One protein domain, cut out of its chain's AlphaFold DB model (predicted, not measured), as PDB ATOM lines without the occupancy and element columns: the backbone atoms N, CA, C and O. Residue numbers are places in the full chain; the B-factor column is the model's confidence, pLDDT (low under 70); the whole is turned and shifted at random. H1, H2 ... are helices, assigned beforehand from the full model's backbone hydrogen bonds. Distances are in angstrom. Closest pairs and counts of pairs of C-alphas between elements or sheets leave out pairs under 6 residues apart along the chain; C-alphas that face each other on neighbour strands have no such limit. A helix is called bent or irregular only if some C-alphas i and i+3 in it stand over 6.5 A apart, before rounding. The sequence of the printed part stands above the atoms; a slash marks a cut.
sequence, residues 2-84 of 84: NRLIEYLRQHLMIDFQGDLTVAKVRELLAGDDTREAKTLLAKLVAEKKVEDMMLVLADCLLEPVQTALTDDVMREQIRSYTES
ATOM      1  N   ASN A   2      -1.389  33.895 -60.104       94.81
ATOM      2  CA  ASN A   2      -1.069  32.770 -61.018       94.81
ATOM      3  C   ASN A   2       0.431  32.497 -61.199       94.81
ATOM      4  O   ASN A   2       0.875  31.388 -60.962       94.81
ATOM      5  N   ARG A   3       1.228  33.527 -61.520       96.88
ATOM      6  CA  ARG A   3       2.686  33.368 -61.685       96.88
ATOM      7  C   ARG A   3       3.404  32.898 -60.413       96.88
ATOM      8  O   ARG A   3       4.417  32.224 -60.508       96.88
ATOM      9  N   LEU A   4       2.893  33.268 -59.235       96.06
ATOM     10  CA  LEU A   4       3.436  32.796 -57.957       96.06
ATOM     11  C   LEU A   4       3.093  31.318 -57.752       96.06
ATOM     12  O   LEU A   4       3.965  30.541 -57.402       96.06
ATOM     13  N   ILE A   5       1.843  30.935 -58.008       96.50
ATOM     14  CA  ILE A   5       1.379  29.547 -57.900       96.50
ATOM     15  C   ILE A   5       2.166  28.636 -58.836       96.50
ATOM     16  O   ILE A   5       2.649  27.597 -58.403       96.50
ATOM     17  N   GLU A   6       2.334  29.047 -60.091       95.31
ATOM     18  CA  GLU A   6       3.132  28.319 -61.074       95.31
ATOM     19  C   GLU A   6       4.568  28.117 -60.581       95.31
ATOM     20  O   GLU A   6       5.059  26.990 -60.560       95.31
ATOM     21  N   TYR A   7       5.209  29.188 -60.099       95.62
ATOM     22  CA  TYR A   7       6.556  29.109 -59.541       95.62
ATOM     23  C   TYR A   7       6.629  28.135 -58.357       95.62
ATOM     24  O   TYR A   7       7.492  27.262 -58.339       95.62
ATOM     25  N   LEU A   8       5.705  28.233 -57.397       95.19
ATOM     26  CA  LEU A   8       5.673  27.359 -56.221       95.19
ATOM     27  C   LEU A   8       5.454  25.887 -56.594       95.19
ATOM     28  O   LEU A   8       6.115  25.019 -56.035       95.19
ATOM     29  N   ARG A   9       4.571  25.599 -57.557       93.44
ATOM     30  CA  ARG A   9       4.322  24.231 -58.040       93.44
ATOM     31  C   ARG A   9       5.554  23.635 -58.727       93.44
ATOM     32  O   ARG A   9       5.861  22.470 -58.504       93.44
ATOM     33  N   GLN A  10       6.269  24.434 -59.522       92.25
ATOM     34  CA  GLN A  10       7.493  24.009 -60.215       92.25
ATOM     35  C   GLN A  10       8.681  23.783 -59.273       92.25
ATOM     36  O   GLN A  10       9.563  22.993 -59.593       92.25
ATOM     37  N   HIS A  11       8.711  24.470 -58.131       93.56
ATOM     38  CA  HIS A  11       9.808  24.406 -57.158       93.56
ATOM     39  C   HIS A  11       9.423  23.640 -55.887       93.56
ATOM     40  O   HIS A  11      10.066  23.787 -54.848       93.56
ATOM     41  N   LEU A  12       8.360  22.838 -55.954       93.62
ATOM     42  CA  LEU A  12       7.959  21.970 -54.861       93.62
ATOM     43  C   LEU A  12       9.019  20.883 -54.647       93.62
ATOM     44  O   LEU A  12       9.455  20.249 -55.604       93.62
ATOM     45  N   MET A  13       9.365  20.624 -53.387       92.38
ATOM     46  CA  MET A  13      10.091  19.420 -52.990       92.38
ATOM     47  C   MET A  13       9.278  18.664 -51.942       92.38
ATOM     48  O   MET A  13       8.564  19.276 -51.143       92.38
ATOM     49  N   ILE A  14       9.409  17.342 -51.942       94.56
ATOM     50  CA  ILE A  14       8.885  16.486 -50.882       94.56
ATOM     51  C   ILE A  14      10.048  16.126 -49.974       94.56
ATOM     52  O   ILE A  14      11.128  15.791 -50.451       94.56
ATOM     53  N   ASP A  15       9.812  16.190 -48.672       91.75
ATOM     54  CA  ASP A  15      10.764  15.736 -47.672       91.75
ATOM     55  C   ASP A  15      10.026  14.973 -46.571       91.75
ATOM     56  O   ASP A  15       8.883  15.296 -46.226       91.75
ATOM     57  N   PHE A  16      10.675  13.945 -46.033       90.94
ATOM     58  CA  PHE A  16      10.139  13.149 -44.938       90.94
ATOM     59  C   PHE A  16      10.708  13.673 -43.624       90.94
ATOM     60  O   PHE A  16      11.905  13.591 -43.366       90.94
ATOM     61  N   GLN A  17       9.836  14.209 -42.774       85.00
ATOM     62  CA  GLN A  17      10.250  14.741 -41.480       85.00
ATOM     63  C   GLN A  17      10.544  13.630 -40.464       85.00
ATOM     64  O   GLN A  17       9.853  12.611 -40.411       85.00
ATOM     65  N   GLY A  18      11.500  13.904 -39.574       84.12
ATOM     66  CA  GLY A  18      11.830  13.071 -38.418       84.12
ATOM     67  C   GLY A  18      13.167  12.340 -38.545       84.12
ATOM     68  O   GLY A  18      13.725  12.202 -39.628       84.12
ATOM     69  N   ASP A  19      13.682  11.867 -37.410       87.06
ATOM     70  CA  ASP A  19      14.923  11.087 -37.346       87.06
ATOM     71  C   ASP A  19      14.616   9.596 -37.557       87.06
ATOM     72  O   ASP A  19      14.483   8.806 -36.612       87.06
ATOM     73  N   LEU A  20      14.379   9.219 -38.817       94.38
ATOM     74  CA  LEU A  20      14.146   7.825 -39.173       94.38
ATOM     75  C   LEU A  20      15.476   7.068 -39.162       94.38
ATOM     76  O   LEU A  20      16.436   7.445 -39.822       94.38
ATOM     77  N   THR A  21      15.516   5.943 -38.456       95.75
ATOM     78  CA  THR A  21      16.682   5.051 -38.425       95.75
ATOM     79  C   THR A  21      16.279   3.641 -38.833       95.75
ATOM     80  O   THR A  21      15.115   3.256 -38.716       95.75
ATOM     81  N   VAL A  22      17.245   2.810 -39.239       96.81
ATOM     82  CA  VAL A  22      16.986   1.385 -39.536       96.81
ATOM     83  C   VAL A  22      16.376   0.663 -38.324       96.81
ATOM     84  O   VAL A  22      15.520  -0.209 -38.479       96.81
ATOM     85  N   ALA A  23      16.776   1.044 -37.105       96.75
ATOM     86  CA  ALA A  23      16.195   0.513 -35.875       96.75
ATOM     87  C   ALA A  23      14.718   0.906 -35.731       96.75
ATOM     88  O   ALA A  23      13.889   0.044 -35.436       96.75
ATOM     89  N   LYS A  24      14.375   2.170 -36.012       96.69
ATOM     90  CA  LYS A  24      12.987   2.632 -35.967       96.69
ATOM     91  C   LYS A  24      12.126   1.974 -37.042       96.69
ATOM     92  O   LYS A  24      11.010   1.567 -36.747       96.69
ATOM     93  N   VAL A  25      12.650   1.782 -38.255       96.56
ATOM     94  CA  VAL A  25      11.938   1.043 -39.315       96.56
ATOM     95  C   VAL A  25      11.656  -0.399 -38.887       96.56
ATOM     96  O   VAL A  25      10.549  -0.888 -39.079       96.56
ATOM     97  N   ARG A  26      12.621  -1.079 -38.250       96.56
ATOM     98  CA  ARG A  26      12.407  -2.432 -37.709       96.56
ATOM     99  C   ARG A  26      11.291  -2.470 -36.666       96.56
ATOM    100  O   ARG A  26      10.508  -3.411 -36.673       96.56
ATOM    101  N   GLU A  27      11.249  -1.487 -35.771       97.25
ATOM    102  CA  GLU A  27      10.190  -1.357 -34.764       97.25
ATOM    103  C   GLU A  27       8.823  -1.131 -35.426       97.25
ATOM    104  O   GLU A  27       7.860  -1.803 -35.074       97.25
ATOM    105  N   LEU A  28       8.749  -0.239 -36.420       96.44
ATOM    106  CA  LEU A  28       7.515   0.071 -37.150       96.44
ATOM    107  C   LEU A  28       6.981  -1.121 -37.959       96.44
ATOM    108  O   LEU A  28       5.771  -1.260 -38.097       96.44
ATOM    109  N   LEU A  29       7.866  -1.980 -38.471       97.38
ATOM    110  CA  LEU A  29       7.511  -3.199 -39.207       97.38
ATOM    111  C   LEU A  29       7.380  -4.438 -38.301       97.38
ATOM    112  O   LEU A  29       7.259  -5.561 -38.795       97.38
ATOM    113  N   ALA A  30       7.443  -4.284 -36.975       96.88
ATOM    114  CA  ALA A  30       7.354  -5.417 -36.063       96.88
ATOM    115  C   ALA A  30       5.972  -6.086 -36.152       96.88
ATOM    116  O   ALA A  30       4.944  -5.457 -35.917       96.88
ATOM    117  N   GLY A  31       5.955  -7.383 -36.468       96.38
ATOM    118  CA  GLY A  31       4.719  -8.147 -36.672       96.38
ATOM    119  C   GLY A  31       4.146  -8.068 -38.092       96.38
ATOM    120  O   GLY A  31       3.154  -8.740 -38.366       96.38
ATOM    121  N   ASP A  32       4.770  -7.311 -39.002       97.38
ATOM    122  CA  ASP A  32       4.426  -7.326 -40.423       97.38
ATOM    123  C   ASP A  32       5.175  -8.460 -41.143       97.38
ATOM    124  O   ASP A  32       6.373  -8.390 -41.436       97.38
ATOM    125  N   ASP A  33       4.448  -9.544 -41.408       95.81
ATOM    126  CA  ASP A  33       4.974 -10.737 -42.065       95.81
ATOM    127  C   ASP A  33       4.928 -10.693 -43.598       95.81
ATOM    128  O   ASP A  33       5.325 -11.678 -44.242       95.81
ATOM    129  N   THR A  34       4.481  -9.579 -44.185       98.44
ATOM    130  CA  THR A  34       4.393  -9.421 -45.637       98.44
ATOM    131  C   THR A  34       5.764  -9.512 -46.304       98.44
ATOM    132  O   THR A  34       6.830  -9.286 -45.713       98.44
ATOM    133  N   ARG A  35       5.754  -9.888 -47.585       97.94
ATOM    134  CA  ARG A  35       6.984 -10.010 -48.373       97.94
ATOM    135  C   ARG A  35       7.645  -8.645 -48.552       97.94
ATOM    136  O   ARG A  35       8.873  -8.556 -48.544       97.94
ATOM    137  N   GLU A  36       6.839  -7.607 -48.704       97.62
ATOM    138  CA  GLU A  36       7.216  -6.213 -48.886       97.62
ATOM    139  C   GLU A  36       8.007  -5.710 -47.672       97.62
ATOM    140  O   GLU A  36       9.150  -5.274 -47.834       97.62
ATOM    141  N   ALA A  37       7.467  -5.882 -46.459       98.00
ATOM    142  CA  ALA A  37       8.130  -5.491 -45.214       98.00
ATOM    143  C   ALA A  37       9.473  -6.212 -45.022       98.00
ATOM    144  O   ALA A  37      10.503  -5.585 -44.747       98.00
ATOM    145  N   LYS A  38       9.496  -7.533 -45.246       97.69
ATOM    146  CA  LYS A  38      10.718  -8.353 -45.151       97.69
ATOM    147  C   LYS A  38      11.786  -7.917 -46.153       97.69
ATOM    148  O   LYS A  38      12.962  -7.826 -45.797       97.69
ATOM    149  N   THR A  39      11.385  -7.630 -47.390       98.06
ATOM    150  CA  THR A  39      12.297  -7.204 -48.463       98.06
ATOM    151  C   THR A  39      12.887  -5.828 -48.169       98.06
ATOM    152  O   THR A  39      14.100  -5.644 -48.287       98.06
ATOM    153  N   LEU A  40      12.052  -4.880 -47.733       97.81
ATOM    154  CA  LEU A  40      12.499  -3.543 -47.365       97.81
ATOM    155  C   LEU A  40      13.504  -3.593 -46.210       97.81
ATOM    156  O   LEU A  40      14.606  -3.059 -46.326       97.81
ATOM    157  N   LEU A  41      13.161  -4.288 -45.121       97.50
ATOM    158  CA  LEU A  41      14.032  -4.383 -43.953       97.50
ATOM    159  C   LEU A  41      15.378  -5.033 -44.297       97.50
ATOM    160  O   LEU A  41      16.417  -4.564 -43.835       97.50
ATOM    161  N   ALA A  42      15.380  -6.079 -45.130       97.25
ATOM    162  CA  ALA A  42      16.613  -6.720 -45.580       97.25
ATOM    163  C   ALA A  42      17.527  -5.745 -46.342       97.25
ATOM    164  O   ALA A  42      18.725  -5.687 -46.057       97.25
ATOM    165  N   LYS A  43      16.964  -4.944 -47.258       97.94
ATOM    166  CA  LYS A  43      17.707  -3.919 -48.006       97.94
ATOM    167  C   LYS A  43      18.295  -2.854 -47.075       97.94
ATOM    168  O   LYS A  43      19.498  -2.613 -47.115       97.94
ATOM    169  N   LEU A  44      17.482  -2.286 -46.181       97.56
ATOM    170  CA  LEU A  44      17.918  -1.230 -45.255       97.56
ATOM    171  C   LEU A  44      18.986  -1.711 -44.263       97.56
ATOM    172  O   LEU A  44      19.905  -0.970 -43.920       97.56
ATOM    173  N   VAL A  45      18.905  -2.967 -43.814       96.06
ATOM    174  CA  VAL A  45      19.931  -3.573 -42.950       96.06
ATOM    175  C   VAL A  45      21.249  -3.766 -43.699       96.06
ATOM    176  O   VAL A  45      22.309  -3.516 -43.122       96.06
ATOM    177  N   ALA A  46      21.201  -4.194 -44.964       97.31
ATOM    178  CA  ALA A  46      22.395  -4.365 -45.787       97.31
ATOM    179  C   ALA A  46      23.089  -3.023 -46.076       97.31
ATOM    180  O   ALA A  46      24.314  -2.932 -46.005       97.31
ATOM    181  N   GLU A  47      22.307  -1.979 -46.350       96.44
ATOM    182  CA  GLU A  47      22.806  -0.642 -46.692       96.44
ATOM    183  C   GLU A  47      23.153   0.203 -45.457       96.44
ATOM    184  O   GLU A  47      23.928   1.152 -45.563       96.44
ATOM    185  N   LYS A  48      22.637  -0.172 -44.276       95.06
ATOM    186  CA  LYS A  48      22.823   0.516 -42.984       95.06
ATOM    187  C   LYS A  48      22.398   1.988 -42.992       95.06
ATOM    188  O   LYS A  48      22.924   2.779 -42.213       95.06
ATOM    189  N   LYS A  49      21.456   2.345 -43.859       94.88
ATOM    190  CA  LYS A  49      20.993   3.717 -44.061       94.88
ATOM    191  C   LYS A  49      19.551   3.715 -44.562       94.88
ATOM    192  O   LYS A  49      19.112   2.726 -45.149       94.88
ATOM    193  N   VAL A  50      18.813   4.787 -44.297       96.31
ATOM    194  CA  VAL A  50      17.413   4.972 -44.734       96.31
ATOM    195  C   VAL A  50      17.254   6.143 -45.705       96.31
ATOM    196  O   VAL A  50      16.231   6.265 -46.372       96.31
ATOM    197  N   GLU A  51      18.278   6.978 -45.813       94.50
ATOM    198  CA  GLU A  51      18.318   8.233 -46.551       94.50
ATOM    199  C   GLU A  51      18.071   8.003 -48.042       94.50
ATOM    200  O   GLU A  51      17.204   8.646 -48.620       94.50
ATOM    201  N   ASP A  52      18.739   7.017 -48.648       93.88
ATOM    202  CA  ASP A  52      18.535   6.671 -50.059       93.88
ATOM    203  C   ASP A  52      17.081   6.270 -50.349       93.88
ATOM    204  O   ASP A  52      16.526   6.651 -51.377       93.88
ATOM    205  N   MET A  53      16.446   5.515 -49.443       95.38
ATOM    206  CA  MET A  53      15.038   5.141 -49.590       95.38
ATOM    207  C   MET A  53      14.148   6.385 -49.540       95.38
ATOM    208  O   MET A  53      13.265   6.522 -50.381       95.38
ATOM    209  N   MET A  54      14.372   7.282 -48.578       95.38
ATOM    210  CA  MET A  54      13.579   8.508 -48.439       95.38
ATOM    211  C   MET A  54      13.724   9.421 -49.658       95.38
ATOM    212  O   MET A  54      12.715   9.914 -50.152       95.38
ATOM    213  N   LEU A  55      14.941   9.579 -50.185       94.31
ATOM    214  CA  LEU A  55      15.201  10.359 -51.399       94.31
ATOM    215  C   LEU A  55      14.450   9.787 -52.603       94.31
ATOM    216  O   LEU A  55      13.705  10.503 -53.264       94.31
ATOM    217  N   VAL A  56      14.577   8.478 -52.840       95.31
ATOM    218  CA  VAL A  56      13.884   7.819 -53.956       95.31
ATOM    219  C   VAL A  56      12.368   7.957 -53.818       95.31
ATOM    220  O   VAL A  56      11.685   8.240 -54.799       95.31
ATOM    221  N   LEU A  57      11.824   7.778 -52.612       96.25
ATOM    222  CA  LEU A  57      10.391   7.953 -52.379       96.25
ATOM    223  C   LEU A  57       9.948   9.400 -52.617       96.25
ATOM    224  O   LEU A  57       8.906   9.603 -53.234       96.25
ATOM    225  N   ALA A  58      10.718  10.392 -52.172       95.88
ATOM    226  CA  ALA A  58      10.408  11.801 -52.388       95.88
ATOM    227  C   ALA A  58      10.372  12.145 -53.885       95.88
ATOM    228  O   ALA A  58       9.404  12.751 -54.348       95.88
ATOM    229  N   ASP A  59      11.362  11.677 -54.648       94.81
ATOM    230  CA  ASP A  59      11.430  11.870 -56.098       94.81
ATOM    231  C   ASP A  59      10.239  11.212 -56.809       94.81
ATOM    232  O   ASP A  59       9.577  11.835 -57.641       94.81
ATOM    233  N   CYS A  60       9.911   9.965 -56.453       95.56
ATOM    234  CA  CYS A  60       8.788   9.244 -57.053       95.56
ATOM    235  C   CYS A  60       7.420   9.840 -56.689       95.56
ATOM    236  O   CYS A  60       6.473   9.725 -57.467       95.56
ATOM    237  N   LEU A  61       7.289  10.453 -55.511       96.38
ATOM    238  CA  LEU A  61       6.040  11.066 -55.060       96.38
ATOM    239  C   LEU A  61       5.854  12.496 -55.580       96.38
ATOM    240  O   LEU A  61       4.733  13.005 -55.539       96.38
ATOM    241  N   LEU A  62       6.904  13.147 -56.087       94.06
ATOM    242  CA  LEU A  62       6.822  14.536 -56.536       94.06
ATOM    243  C   LEU A  62       5.799  14.716 -57.664       94.06
ATOM    244  O   LEU A  62       4.956  15.608 -57.594       94.06
ATOM    245  N   GLU A  63       5.830  13.846 -58.671       92.62
ATOM    246  CA  GLU A  63       4.908  13.886 -59.814       92.62
ATOM    247  C   GLU A  63       3.422  13.748 -59.411       92.62
ATOM    248  O   GLU A  63       2.622  14.627 -59.772       92.62
ATOM    249  N   PRO A  64       3.001  12.718 -58.645       95.06
ATOM    250  CA  PRO A  64       1.604  12.607 -58.234       95.06
ATOM    251  C   PRO A  64       1.167  13.765 -57.327       95.06
ATOM    252  O   PRO A  64       0.038  14.241 -57.457       95.06
ATOM    253  N   VAL A  65       2.049  14.281 -56.460       94.19
ATOM    254  CA  VAL A  65       1.736  15.458 -55.632       94.19
ATOM    255  C   VAL A  65       1.562  16.713 -56.490       94.19
ATOM    256  O   VAL A  65       0.567  17.419 -56.331       94.19
ATOM    257  N   GLN A  66       2.460  16.984 -57.440       92.56
ATOM    258  CA  GLN A  66       2.328  18.128 -58.352       92.56
ATOM    259  C   GLN A  66       1.043  18.071 -59.189       92.56
ATOM    260  O   GLN A  66       0.441  19.112 -59.475       92.56
ATOM    261  N   THR A  67       0.612  16.862 -59.556       92.12
ATOM    262  CA  THR A  67      -0.652  16.624 -60.265       92.12
ATOM    263  C   THR A  67      -1.861  16.954 -59.388       92.12
ATOM    264  O   THR A  67      -2.827  17.547 -59.869       92.12
ATOM    265  N   ALA A  68      -1.807  16.616 -58.098       94.12
ATOM    266  CA  ALA A  68      -2.882  16.893 -57.146       94.12
ATOM    267  C   ALA A  68      -2.963  18.375 -56.723       94.12
ATOM    268  O   ALA A  68      -4.046  18.865 -56.398       94.12
ATOM    269  N   LEU A  69      -1.844  19.107 -56.736       94.62
ATOM    270  CA  LEU A  69      -1.790  20.532 -56.394       94.62
ATOM    271  C   LEU A  69      -2.308  21.402 -57.545       94.62
ATOM    272  O   LEU A  69      -1.537  21.931 -58.346       94.62
ATOM    273  N   THR A  70      -3.626  21.566 -57.625       95.56
ATOM    274  CA  THR A  70      -4.267  22.460 -58.596       95.56
ATOM    275  C   THR A  70      -4.087  23.933 -58.226       95.56
ATOM    276  O   THR A  70      -3.761  24.283 -57.090       95.56
ATOM    277  N   ASP A  71      -4.349  24.830 -59.180       95.62
ATOM    278  CA  ASP A  71      -4.308  26.274 -58.922       95.62
ATOM    279  C   ASP A  71      -5.293  26.696 -57.826       95.62
ATOM    280  O   ASP A  71      -4.979  27.587 -57.037       95.62
ATOM    281  N   ASP A  72      -6.456  26.047 -57.744       96.38
ATOM    282  CA  ASP A  72      -7.464  26.327 -56.721       96.38
ATOM    283  C   ASP A  72      -6.987  25.900 -55.332       96.38
ATOM    284  O   ASP A  72      -7.056  26.702 -54.401       96.38
ATOM    285  N   VAL A  73      -6.403  24.699 -55.220       96.94
ATOM    286  CA  VAL A  73      -5.784  24.216 -53.976       96.94
ATOM    287  C   VAL A  73      -4.706  25.197 -53.520       96.94
ATOM    288  O   VAL A  73      -4.707  25.642 -52.375       96.94
ATOM    289  N   MET A  74      -3.820  25.613 -54.427       96.75
ATOM    290  CA  MET A  74      -2.749  26.556 -54.101       96.75
ATOM    291  C   MET A  74      -3.290  27.927 -53.670       96.75
ATOM    292  O   MET A  74      -2.774  28.528 -52.727       96.75
ATOM    293  N   ARG A  75      -4.343  28.435 -54.323       96.88
ATOM    294  CA  ARG A  75      -4.997  29.702 -53.940       96.88
ATOM    295  C   ARG A  75      -5.624  29.631 -52.562       96.88
ATOM    296  O   ARG A  75      -5.534  30.611 -51.824       96.88
ATOM    297  N   GLU A  76      -6.274  28.519 -52.253       96.94
ATOM    298  CA  GLU A  76      -6.887  28.282 -50.954       96.94
ATOM    299  C   GLU A  76      -5.830  28.299 -49.851       96.94
ATOM    300  O   GLU A  76      -5.952  29.096 -48.926       96.94
ATOM    301  N   GLN A  77      -4.733  27.548 -50.008       96.12
ATOM    302  CA  GLN A  77      -3.660  27.521 -49.006       96.12
ATOM    303  C   GLN A  77      -3.011  28.897 -48.800       96.12
ATOM    304  O   GLN A  77      -2.769  29.314 -47.667       96.12
ATOM    305  N   ILE A  78      -2.774  29.648 -49.883       96.25
ATOM    306  CA  ILE A  78      -2.240  31.015 -49.786       96.25
ATOM    307  C   ILE A  78      -3.217  31.934 -49.040       96.25
ATOM    308  O   ILE A  78      -2.780  32.765 -48.248       96.25
ATOM    309  N   ARG A  79      -4.529  31.793 -49.267       96.75
ATOM    310  CA  ARG A  79      -5.544  32.579 -48.554       96.75
ATOM    311  C   ARG A  79      -5.572  32.230 -47.068       96.75
ATOM    312  O   ARG A  79      -5.533  33.146 -46.254       96.75
ATOM    313  N   SER A  80      -5.576  30.944 -46.721       96.62
ATOM    314  CA  SER A  80      -5.553  30.503 -45.324       96.62
ATOM    315  C   SER A  80      -4.353  31.072 -44.566       96.62
ATOM    316  O   SER A  80      -4.516  31.525 -43.440       96.62
ATOM    317  N   TYR A  81      -3.178  31.144 -45.201       96.38
ATOM    318  CA  TYR A  81      -1.999  31.795 -44.619       96.38
ATOM    319  C   TYR A  81      -2.180  33.306 -44.393       96.38
ATOM    320  O   TYR A  81      -1.665  33.852 -43.427       96.38
ATOM    321  N   THR A  82      -2.897  34.010 -45.273       96.38
ATOM    322  CA  THR A  82      -3.159  35.451 -45.081       96.38
ATOM    323  C   THR A  82      -4.213  35.751 -44.016       96.38
ATOM    324  O   THR A  82      -4.309  36.890 -43.568       96.38
ATOM    325  N   GLU A  83      -5.022  34.755 -43.654       95.06
ATOM    326  CA  GLU A  83      -6.107  34.869 -42.675       95.06
ATOM    327  C   GLU A  83      -5.700  34.386 -41.269       95.06
ATOM    328  O   GLU A  83      -6.432  34.649 -40.314       95.06
ATOM    329  N   SER A  84      -4.555  33.701 -41.142       86.00
ATOM    330  CA  SER A  84      -3.943  33.273 -39.872       86.00
ATOM    331  C   SER A  84      -3.086  34.362 -39.238       86.00
ATOM    332  O   SER A  84      -3.169  34.526 -38.001       86.00
TER     333      SER A  84
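What this domain is: This is residues 2 to 84 of the 84 residues of an uncharacterized protein of Deltaproteobacteria bacterium (UniProt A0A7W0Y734). The model is a long, open frame with a small group of helices at each end: the helical hairpin H2 and H3 at one end, and H1 with H5, which stand about perpendicular, at the other. H4, the longest helix, spans the stretch between the two ends, and the long link from H1 to H2 also runs from one end to the other. Residues 79 to 84 stick out at the H1 and H5 end. The printed part has 83 residues with five named helices, H1 to H5 in order along the chain, and no named strand; its class is all helix. It is only just loose, close to extended, with a radius of gyration of the C-alphas of 17.6 A and spans of 46 by 25 by 21 A.

How they stand to each other: H1, residues 2 to 10, touches H5, residues 71 to 83, through residues 71 to 75 of H5 alone. Their closest C-alphas, those of Ile 5 and Met 74, are 6.4 A apart, and their lines are about perpendicular at 75 degrees. H2, residues 22 to 28, and H3, residues 35 to 47, touch and form a hairpin, at a shallow tilt of 21 degrees, opposite ways. The closest C-alphas are those of Val 22 and Leu 44, 6.4 A apart, and H3 touches H2 with residues 41 to 45 alone. H4, residues 51 to 68, touches no helix but is near H3, with 5 pairs of C-alphas within 10 A. H1 and H4 are close but not clearly touching: the closest C-alphas, those of Arg 9 and Gln 66, are 6.4 A apart. H2 and H5 are apart, and so are H3 and H5. Every O i to N i+4 pair is within hydrogen-bond range in H1, H2, H3 and H5; in H4 12 of 14 are.

Where its parts are: H1 begins at C-alpha 2, (-1.069, 32.770, -61.018), and is 12.3 A long. H2 is 9.9 A long. H3 is 18.5 A long. H4 begins at C-alpha 51, (18.318, 8.233, -46.551), and is 25.2 A long; it has a kink of 35 degrees near residue 62 and is irregular, but only just: C-alphas 60 and 63 are 6.7 A apart. H5 is 18.5 A long and ends at C-alpha 83, (-6.107, 34.869, -42.675).

The domain as a whole: The two C-alphas farthest apart, those of Ala 46 and Glu 83, are 48.6 A apart. The printed part has no cut. The link from H1 to H2, 11 residues, is long; that from H2 to H3 is short; those from H3 to H4 and from H4 to H5 are tight. Residues 30 to 36 stand free, and so do residues 79 to 84, of which 79 to 83 belong to H5. The mean pLDDT of the printed part is 95.2, and no printed residue is under 70.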